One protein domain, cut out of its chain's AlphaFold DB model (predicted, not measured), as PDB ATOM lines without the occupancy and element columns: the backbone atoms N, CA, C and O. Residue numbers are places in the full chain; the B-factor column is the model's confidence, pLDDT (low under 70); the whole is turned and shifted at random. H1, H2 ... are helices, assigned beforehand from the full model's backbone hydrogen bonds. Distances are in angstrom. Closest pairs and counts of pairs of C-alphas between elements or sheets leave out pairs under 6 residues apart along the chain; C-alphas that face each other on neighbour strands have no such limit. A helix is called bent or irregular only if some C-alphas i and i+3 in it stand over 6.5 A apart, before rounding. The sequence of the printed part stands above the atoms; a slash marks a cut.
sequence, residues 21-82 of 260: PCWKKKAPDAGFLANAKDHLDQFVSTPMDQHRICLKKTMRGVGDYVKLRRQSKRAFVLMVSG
ATOM      1  N   PRO A  21     -41.872   5.179  -6.814       66.56
ATOM      2  CA  PRO A  21     -42.002   4.832  -8.216       66.56
ATOM      3  C   PRO A  21     -43.047   5.747  -8.859       66.56
ATOM      4  O   PRO A  21     -44.163   5.841  -8.353       66.56
ATOM      5  N   CYS A  22     -42.669   6.391  -9.971       71.12
ATOM      6  CA  CYS A  22     -43.528   7.277 -10.772       71.12
ATOM      7  C   CYS A  22     -44.865   6.623 -11.162       71.12
ATOM      8  O   CYS A  22     -45.833   7.281 -11.522       71.12
ATOM      9  N   TRP A  23     -44.894   5.294 -11.088       69.19
ATOM     10  CA  TRP A  23     -46.042   4.454 -11.306       69.19
ATOM     11  C   TRP A  23     -46.509   3.884  -9.966       69.19
ATOM     12  O   TRP A  23     -46.114   2.782  -9.567       69.19
ATOM     13  N   LYS A  24     -47.341   4.630  -9.235       69.19
ATOM     14  CA  LYS A  24     -47.992   4.083  -8.042       69.19
ATOM     15  C   LYS A  24     -48.978   2.992  -8.466       69.19
ATOM     16  O   LYS A  24     -49.612   3.083  -9.511       69.19
ATOM     17  N   LYS A  25     -49.061   1.888  -7.722       63.31
ATOM     18  CA  LYS A  25     -50.017   0.824  -8.063       63.31
ATOM     19  C   LYS A  25     -51.437   1.374  -7.946       63.31
ATOM     20  O   LYS A  25     -51.750   2.036  -6.961       63.31
ATOM     21  N   LYS A  26     -52.254   1.063  -8.956       68.69
ATOM     22  CA  LYS A  26     -53.678   1.395  -9.043       68.69
ATOM     23  C   LYS A  26     -54.369   1.172  -7.696       68.69
ATOM     24  O   LYS A  26     -54.291   0.062  -7.166       68.69
ATOM     25  N   ALA A  27     -55.070   2.186  -7.193       70.50
ATOM     26  CA  ALA A  27     -56.090   1.967  -6.176       70.50
ATOM     27  C   ALA A  27     -57.223   1.151  -6.831       70.50
ATOM     28  O   ALA A  27     -57.715   1.570  -7.886       70.50
ATOM     29  N   PRO A  28     -57.588  -0.027  -6.293       70.19
ATOM     30  CA  PRO A  28     -58.577  -0.910  -6.913       70.19
ATOM     31  C   PRO A  28     -59.992  -0.312  -6.936       70.19
ATOM     32  O   PRO A  28     -60.812  -0.752  -7.736       70.19
ATOM     33  N   ASP A  29     -60.244   0.727  -6.136       79.25
ATOM     34  CA  ASP A  29     -61.597   1.240  -5.884       79.25
ATOM     35  C   ASP A  29     -61.947   2.489  -6.713       79.25
ATOM     36  O   ASP A  29     -63.099   2.916  -6.759       79.25
ATOM     37  N   ALA A  30     -60.967   3.082  -7.405       76.81
ATOM     38  CA  ALA A  30     -61.190   4.235  -8.270       76.81
ATOM     39  C   ALA A  30     -61.460   3.781  -9.712       76.81
ATOM     40  O   ALA A  30     -60.663   3.048 -10.309       76.81
ATOM     41  N   GLY A  31     -62.564   4.256 -10.299       89.25
ATOM     42  CA  GLY A  31     -62.907   3.991 -11.699       89.25
ATOM     43  C   GLY A  31     -61.745   4.295 -12.653       89.25
ATOM     44  O   GLY A  31     -60.936   5.191 -12.405       89.25
ATOM     45  N   PHE A  32     -61.657   3.557 -13.764       88.81
ATOM     46  CA  PHE A  32     -60.515   3.606 -14.690       88.81
ATOM     47  C   PHE A  32     -60.108   5.031 -15.103       88.81
ATOM     48  O   PHE A  32     -58.920   5.338 -15.122       88.81
ATOM     49  N   LEU A  33     -61.081   5.905 -15.390       91.44
ATOM     50  CA  LEU A  33     -60.823   7.296 -15.780       91.44
ATOM     51  C   LEU A  33     -60.265   8.146 -14.633       91.44
ATOM     52  O   LEU A  33     -59.352   8.934 -14.858       91.44
ATOM     53  N   ALA A  34     -60.773   7.972 -13.410       88.62
ATOM     54  CA  ALA A  34     -60.246   8.664 -12.235       88.62
ATOM     55  C   ALA A  34     -58.803   8.226 -11.955       88.62
ATOM     56  O   ALA A  34     -57.933   9.056 -11.725       88.62
ATOM     57  N   ASN A  35     -58.541   6.928 -12.091       87.88
ATOM     58  CA  ASN A  35     -57.216   6.340 -11.950       87.88
ATOM     59  C   ASN A  35     -56.247   6.835 -13.042       87.88
ATOM     60  O   ASN A  35     -55.111   7.189 -12.758       87.88
ATOM     61  N   ALA A  36     -56.702   6.931 -14.296       89.31
ATOM     62  CA  ALA A  36     -55.900   7.473 -15.393       89.31
ATOM     63  C   ALA A  36     -55.593   8.969 -15.212       89.31
ATOM     64  O   ALA A  36     -54.474   9.396 -15.494       89.31
ATOM     65  N   LYS A  37     -56.564   9.756 -14.730       91.00
ATOM     66  CA  LYS A  37     -56.379  11.185 -14.452       91.00
ATOM     67  C   LYS A  37     -55.395  11.411 -13.303       91.00
ATOM     68  O   LYS A  37     -54.481  12.205 -13.467       91.00
ATOM     69  N   ASP A  38     -55.549  10.687 -12.195       89.25
ATOM     70  CA  ASP A  38     -54.627  10.733 -11.051       89.25
ATOM     71  C   ASP A  38     -53.204  10.330 -11.466       89.25
ATOM     72  O   ASP A  38     -52.227  10.997 -11.139       89.25
ATOM     73  N   HIS A  39     -53.089   9.304 -12.314       85.56
ATOM     74  CA  HIS A  39     -51.814   8.918 -12.907       85.56
ATOM     75  C   HIS A  39     -51.184  10.007 -13.775       85.56
ATOM     76  O   HIS A  39     -49.970  10.191 -13.714       85.56
ATOM     77  N   LEU A  40     -51.974  10.702 -14.597       89.69
ATOM     78  CA  LEU A  40     -51.473  11.781 -15.446       89.69
ATOM     79  C   LEU A  40     -51.015  12.974 -14.598       89.69
ATOM     80  O   LEU A  40     -49.955  13.535 -14.856       89.69
ATOM     81  N   ASP A  41     -51.776  13.324 -13.565       90.00
ATOM     82  CA  ASP A  41     -51.459  14.434 -12.667       90.00
ATOM     83  C   ASP A  41     -50.206  14.135 -11.826       90.00
ATOM     84  O   ASP A  41     -49.278  14.944 -11.732       90.00
ATOM     85  N   GLN A  42     -50.090  12.905 -11.322       88.94
ATOM     86  CA  GLN A  42     -48.876  12.411 -10.679       88.94
ATOM     87  C   GLN A  42     -47.688  12.380 -11.650       88.94
ATOM     88  O   GLN A  42     -46.560  12.686 -11.265       88.94
ATOM     89  N   PHE A  43     -47.914  12.045 -12.920       87.19
ATOM     90  CA  PHE A  43     -46.867  12.075 -13.933       87.19
ATOM     91  C   PHE A  43     -46.379  13.504 -14.198       87.19
ATOM     92  O   PHE A  43     -45.175  13.734 -14.205       87.19
ATOM     93  N   VAL A  44     -47.273  14.478 -14.357       89.75
ATOM     94  CA  VAL A  44     -46.893  15.874 -14.638       89.75
ATOM     95  C   VAL A  44     -46.228  16.543 -13.430       89.75
ATOM     96  O   VAL A  44     -45.284  17.310 -13.601       89.75
ATOM     97  N   SER A  45     -46.668  16.224 -12.211       90.00
ATOM     98  CA  SER A  45     -46.093  16.773 -10.972       90.00
ATOM     99  C   SER A  45     -44.727  16.182 -10.603       90.00
ATOM    100  O   SER A  45     -43.969  16.790  -9.845       90.00
ATOM    101  N   THR A  46     -44.376  15.014 -11.144       88.31
ATOM    102  CA  THR A  46     -43.088  14.368 -10.880       88.31
ATOM    103  C   THR A  46     -42.002  14.929 -11.816       88.31
ATOM    104  O   THR A  46     -42.197  14.950 -13.032       88.31
ATOM    105  N   PRO A  47     -40.818  15.338 -11.312       91.81
ATOM    106  CA  PRO A  47     -39.768  15.896 -12.159       91.81
ATOM    107  C   PRO A  47     -39.197  14.856 -13.135       91.81
ATOM    108  O   PRO A  47     -39.055  13.670 -12.817       91.81
ATOM    109  N   MET A  48     -38.798  15.321 -14.322       90.00
ATOM    110  CA  MET A  48     -38.319  14.495 -15.442       90.00
ATOM    111  C   MET A  48     -37.206  13.499 -15.085       90.00
ATOM    112  O   MET A  48     -37.127  12.422 -15.681       90.00
ATOM    113  N   ASP A  49     -36.352  13.813 -14.113       89.81
ATOM    114  CA  ASP A  49     -35.261  12.923 -13.715       89.81
ATOM    115  C   ASP A  49     -35.754  11.650 -13.021       89.81
ATOM    116  O   ASP A  49     -35.205  10.566 -13.247       89.81
ATOM    117  N   GLN A  50     -36.855  11.727 -12.269       88.25
ATOM    118  CA  GLN A  50     -37.482  10.535 -11.697       88.25
ATOM    119  C   GLN A  50     -38.144   9.681 -12.784       88.25
ATOM    120  O   GLN A  50     -38.018   8.453 -12.755       88.25
ATOM    121  N   HIS A  51     -38.747  10.301 -13.803       86.75
ATOM    122  CA  HIS A  51     -39.291   9.579 -14.960       86.75
ATOM    123  C   HIS A  51     -38.215   8.852 -15.750       86.75
ATOM    124  O   HIS A  51     -38.416   7.705 -16.138       86.75
ATOM    125  N   ARG A  52     -37.035   9.452 -15.928       89.38
ATOM    126  CA  ARG A  52     -35.896   8.800 -16.598       89.38
ATOM    127  C   ARG A  52     -35.433   7.547 -15.856       89.38
ATOM    128  O   ARG A  52     -35.155   6.523 -16.486       89.38
ATOM    129  N   ILE A  53     -35.376   7.597 -14.526       90.19
ATOM    130  CA  ILE A  53     -35.015   6.442 -13.690       90.19
ATOM    131  C   ILE A  53     -36.114   5.368 -13.754       90.19
ATOM    132  O   ILE A  53     -35.825   4.189 -13.986       90.19
ATOM    133  N   CYS A  54     -37.375   5.777 -13.608       85.12
ATOM    134  CA  CYS A  54     -38.551   4.910 -13.646       85.12
ATOM    135  C   CYS A  54     -38.696   4.198 -15.007       85.12
ATOM    136  O   CYS A  54     -38.870   2.977 -15.073       85.12
ATOM    137  N   LEU A  55     -38.514   4.932 -16.107       87.19
ATOM    138  CA  LEU A  55     -38.558   4.417 -17.473       87.19
ATOM    139  C   LEU A  55     -37.425   3.423 -17.734       87.19
ATOM    140  O   LEU A  55     -37.668   2.341 -18.267       87.19
ATOM    141  N   LYS A  56     -36.196   3.730 -17.296       91.31
ATOM    142  CA  LYS A  56     -35.045   2.823 -17.443       91.31
ATOM    143  C   LYS A  56     -35.277   1.494 -16.720       91.31
ATOM    144  O   LYS A  56     -34.938   0.436 -17.250       91.31
ATOM    145  N   LYS A  57     -35.889   1.529 -15.534       89.56
ATOM    146  CA  LYS A  57     -36.267   0.321 -14.787       89.56
ATOM    147  C   LYS A  57     -37.376  -0.460 -15.496       89.56
ATOM    148  O   LYS A  57     -37.285  -1.681 -15.596       89.56
ATOM    149  N   THR A  58     -38.365   0.242 -16.045       87.12
ATOM    150  CA  THR A  58     -39.477  -0.362 -16.796       87.12
ATOM    151  C   THR A  58     -38.984  -1.060 -18.060       87.12
ATOM    152  O   THR A  58     -39.311  -2.222 -18.278       87.12
ATOM    153  N   MET A  59     -38.123  -0.419 -18.854       88.50
ATOM    154  CA  MET A  59     -37.560  -1.032 -20.063       88.50
ATOM    155  C   MET A  59     -36.711  -2.269 -19.760       88.50
ATOM    156  O   MET A  59     -36.795  -3.255 -20.492       88.50
ATOM    157  N   ARG A  60     -35.943  -2.263 -18.661       89.38
ATOM    158  CA  ARG A  60     -35.224  -3.463 -18.199       89.38
ATOM    159  C   ARG A  60     -36.197  -4.594 -17.855       89.38
ATOM    160  O   ARG A  60     -36.040  -5.695 -18.372       89.38
ATOM    161  N   GLY A  61     -37.251  -4.294 -17.094       88.94
ATOM    162  CA  GLY A  61     -38.286  -5.272 -16.746       88.94
ATOM    163  C   GLY A  61     -39.027  -5.840 -17.962       88.94
ATOM    164  O   GLY A  61     -39.256  -7.044 -18.033       88.94
ATOM    165  N   VAL A  62     -39.352  -5.008 -18.958       89.38
ATOM    166  CA  VAL A  62     -39.977  -5.467 -20.213       89.38
ATOM    167  C   VAL A  62     -39.015  -6.346 -21.013       89.38
ATOM    168  O   VAL A  62     -39.438  -7.364 -21.557       89.38
ATOM    169  N   GLY A  63     -37.723  -6.012 -21.053       91.12
ATOM    170  CA  GLY A  63     -36.704  -6.855 -21.681       91.12
ATOM    171  C   GLY A  63     -36.638  -8.252 -21.060       91.12
ATOM    172  O   GLY A  63     -36.612  -9.252 -21.782       91.12
ATOM    173  N   ASP A  64     -36.687  -8.330 -19.732       87.00
ATOM    174  CA  ASP A  64     -36.692  -9.601 -19.005       87.00
ATOM    175  C   ASP A  64     -38.007 -10.367 -19.204       87.00
ATOM    176  O   ASP A  64     -37.987 -11.572 -19.463       87.00
ATOM    177  N   TYR A  65     -39.147  -9.673 -19.222       81.94
ATOM    178  CA  TYR A  65     -40.444 -10.270 -19.542       81.94
ATOM    179  C   TYR A  65     -40.485 -10.846 -20.968       81.94
ATOM    180  O   TYR A  65     -40.954 -11.964 -21.184       81.94
ATOM    181  N   VAL A  66     -39.947 -10.129 -21.959       87.31
ATOM    182  CA  VAL A  66     -39.860 -10.601 -23.350       87.31
ATOM    183  C   VAL A  66     -38.932 -11.812 -23.459       87.31
ATOM    184  O   VAL A  66     -39.259 -12.762 -24.176       87.31
ATOM    185  N   LYS A  67     -37.809 -11.831 -22.729       85.81
ATOM    186  CA  LYS A  67     -36.918 -13.001 -22.659       85.81
ATOM    187  C   LYS A  67     -37.626 -14.209 -22.051       85.81
ATOM    188  O   LYS A  67     -37.607 -15.270 -22.673       85.81
ATOM    189  N   LEU A  68     -38.300 -14.046 -20.911       81.50
ATOM    190  CA  LEU A  68     -39.088 -15.103 -20.265       81.50
ATOM    191  C   LEU A  68     -40.174 -15.636 -21.203       81.50
ATOM    192  O   LEU A  68     -40.318 -16.847 -21.378       81.50
ATOM    193  N   ARG A  69     -40.882 -14.749 -21.907       82.94
ATOM    194  CA  ARG A  69     -41.902 -15.136 -22.890       82.94
ATOM    195  C   ARG A  69     -41.303 -15.882 -24.085       82.94
ATOM    196  O   ARG A  69     -41.911 -16.823 -24.591       82.94
ATOM    197  N   ARG A  70     -40.108 -15.495 -24.546       86.50
ATOM    198  CA  ARG A  70     -39.399 -16.185 -25.637       86.50
ATOM    199  C   ARG A  70     -38.896 -17.563 -25.205       86.50
ATOM    200  O   ARG A  70     -38.992 -18.503 -25.990       86.50
ATOM    201  N   GLN A  71     -38.408 -17.694 -23.974       79.31
ATOM    202  CA  GLN A  71     -38.014 -18.979 -23.392       79.31
ATOM    203  C   GLN A  71     -39.223 -19.902 -23.204       79.31
ATOM    204  O   GLN A  71     -39.176 -21.052 -23.632       79.31
ATOM    205  N   SER A  72     -40.338 -19.379 -22.692       80.62
ATOM    206  CA  SER A  72     -41.596 -20.121 -22.551       80.62
ATOM    207  C   SER A  72     -42.113 -20.650 -23.898       80.62
ATOM    208  O   SER A  72     -42.471 -21.821 -24.003       80.62
ATOM    209  N   LYS A  73     -42.047 -19.850 -24.976       75.81
ATOM    210  CA  LYS A  73     -42.403 -20.318 -26.329       75.81
ATOM    211  C   LYS A  73     -41.487 -21.434 -26.841       75.81
ATOM    212  O   LYS A  73     -41.977 -22.360 -27.479       75.81
ATOM    213  N   ARG A  74     -40.178 -21.374 -26.570       74.31
ATOM    214  CA  ARG A  74     -39.238 -22.443 -26.960       74.31
ATOM    215  C   ARG A  74     -39.503 -23.741 -26.195       74.31
ATOM    216  O   ARG A  74     -39.500 -24.802 -26.811       74.31
ATOM    217  N   ALA A  75     -39.800 -23.653 -24.899       71.94
ATOM    218  CA  ALA A  75     -40.185 -24.810 -24.093       71.94
ATOM    219  C   ALA A  75     -41.497 -25.446 -24.592       71.94
ATOM    220  O   ALA A  75     -41.583 -26.665 -24.719       71.94
ATOM    221  N   PHE A  76     -42.488 -24.626 -24.959       74.06
ATOM    222  CA  PHE A  76     -43.750 -25.111 -25.519       74.06
ATOM    223  C   PHE A  76     -43.563 -25.818 -26.873       74.06
ATOM    224  O   PHE A  76     -44.103 -26.900 -27.085       74.06
ATOM    225  N   VAL A  77     -42.750 -25.259 -27.777       75.06
ATOM    226  CA  VAL A  77     -42.459 -25.880 -29.084       75.06
ATOM    227  C   VAL A  77     -41.716 -27.213 -28.932       75.06
ATOM    228  O   VAL A  77     -42.024 -28.159 -29.659       75.06
ATOM    229  N   LEU A  78     -40.785 -27.324 -27.978       71.19
ATOM    230  CA  LEU A  78     -40.099 -28.588 -27.683       71.19
ATOM    231  C   LEU A  78     -41.059 -29.656 -27.136       71.19
ATOM    232  O   LEU A  78     -40.989 -30.800 -27.579       71.19
ATOM    233  N   MET A  79     -42.002 -29.294 -26.257       64.12
ATOM    234  CA  MET A  79     -43.013 -30.244 -25.771       64.12
ATOM    235  C   MET A  79     -43.942 -30.751 -26.882       64.12
ATOM    236  O   MET A  79     -44.263 -31.936 -26.923       64.12
ATOM    237  N   VAL A  80     -44.360 -29.881 -27.806       69.25
ATOM    238  CA  VAL A  80     -45.280 -30.263 -28.893       69.25
ATOM    239  C   VAL A  80     -44.569 -31.080 -29.982       69.25
ATOM    240  O   VAL A  80     -45.175 -31.967 -30.581       69.25
ATOM    241  N   SER A  81     -43.275 -30.845 -30.213       66.25
ATOM    242  CA  SER A  81     -42.512 -31.535 -31.269       66.25
ATOM    243  C   SER A  81     -42.025 -32.935 -30.861       66.25
ATOM    244  O   SER A  81     -41.785 -33.769 -31.731       66.25
ATOM    245  N   GLY A  82     -41.943 -33.233 -29.557       59.22
ATOM    246  CA  GLY A  82     -41.578 -34.559 -29.038       59.22
ATOM    247  C   GLY A  82     -42.664 -35.640 -29.174       59.22
ATOM    248  O   GLY A  82     -42.363 -36.819 -29.034       59.22
TER     249      GLY A  82
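AT A GLANCE: This is residues 21 to 82 of the 260 residues of an uncharacterized protein of Ensete ventricosum (UniProt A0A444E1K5). One long, nearly straight helix, H2, meets a much shorter helix, H1, in a corner, and the two make an uneven V. An unnamed stretch, residues 21 to 31, runs alongside H1 to its beginning, while residues 59 to 82 of H2 stick out as a long free arm. The printed part has 62 residues with two named helices, H1 then H2, and no named strand; its class is all helix. The whole is extended, with a radius of gyration of the C-alphas of 17.6 A, and flat, spanning 54 by 29 by 12 A.

HOW THE PARTS SIT: Begin with the longest helix, H2, residues 48 to 82; residues 59 to 82 of it stand free. Go back along the chain from Met 48 through Thr 46 and Pro 47, a tight link, and you reach H1, residues 32 to 45. H1 and H2 are apart, but only just, with their closest C-alphas 8.0 A apart. Read the backbone O and N atoms along H1 and H2: every O i to N i+4 pair is within hydrogen-bond range.

IN THESE COORDINATES: Find C-alpha 48 at (-38.319, 14.495, -15.442); from there H2 runs 51.0 A to C-alpha 82 at (-41.578, -34.559, -29.038). For H1, look at C-alpha 32 at (-60.515, 3.606, -14.690), from which it runs 19.9 A to C-alpha 45. Neither helix is bent.

THE WHOLE: The two C-alphas farthest apart are those of Ser 45 and Gly 82, 54.6 A. Leave out the free residues 59 to 82 and you find a body of 38 residues spanning 29 by 17 by 10 A. The printed part has no cut. In the B-factor column, pLDDT is under 70 at residue 21, residues 23 to 26 and residues 79 to 82; its mean over the printed part is 82.2.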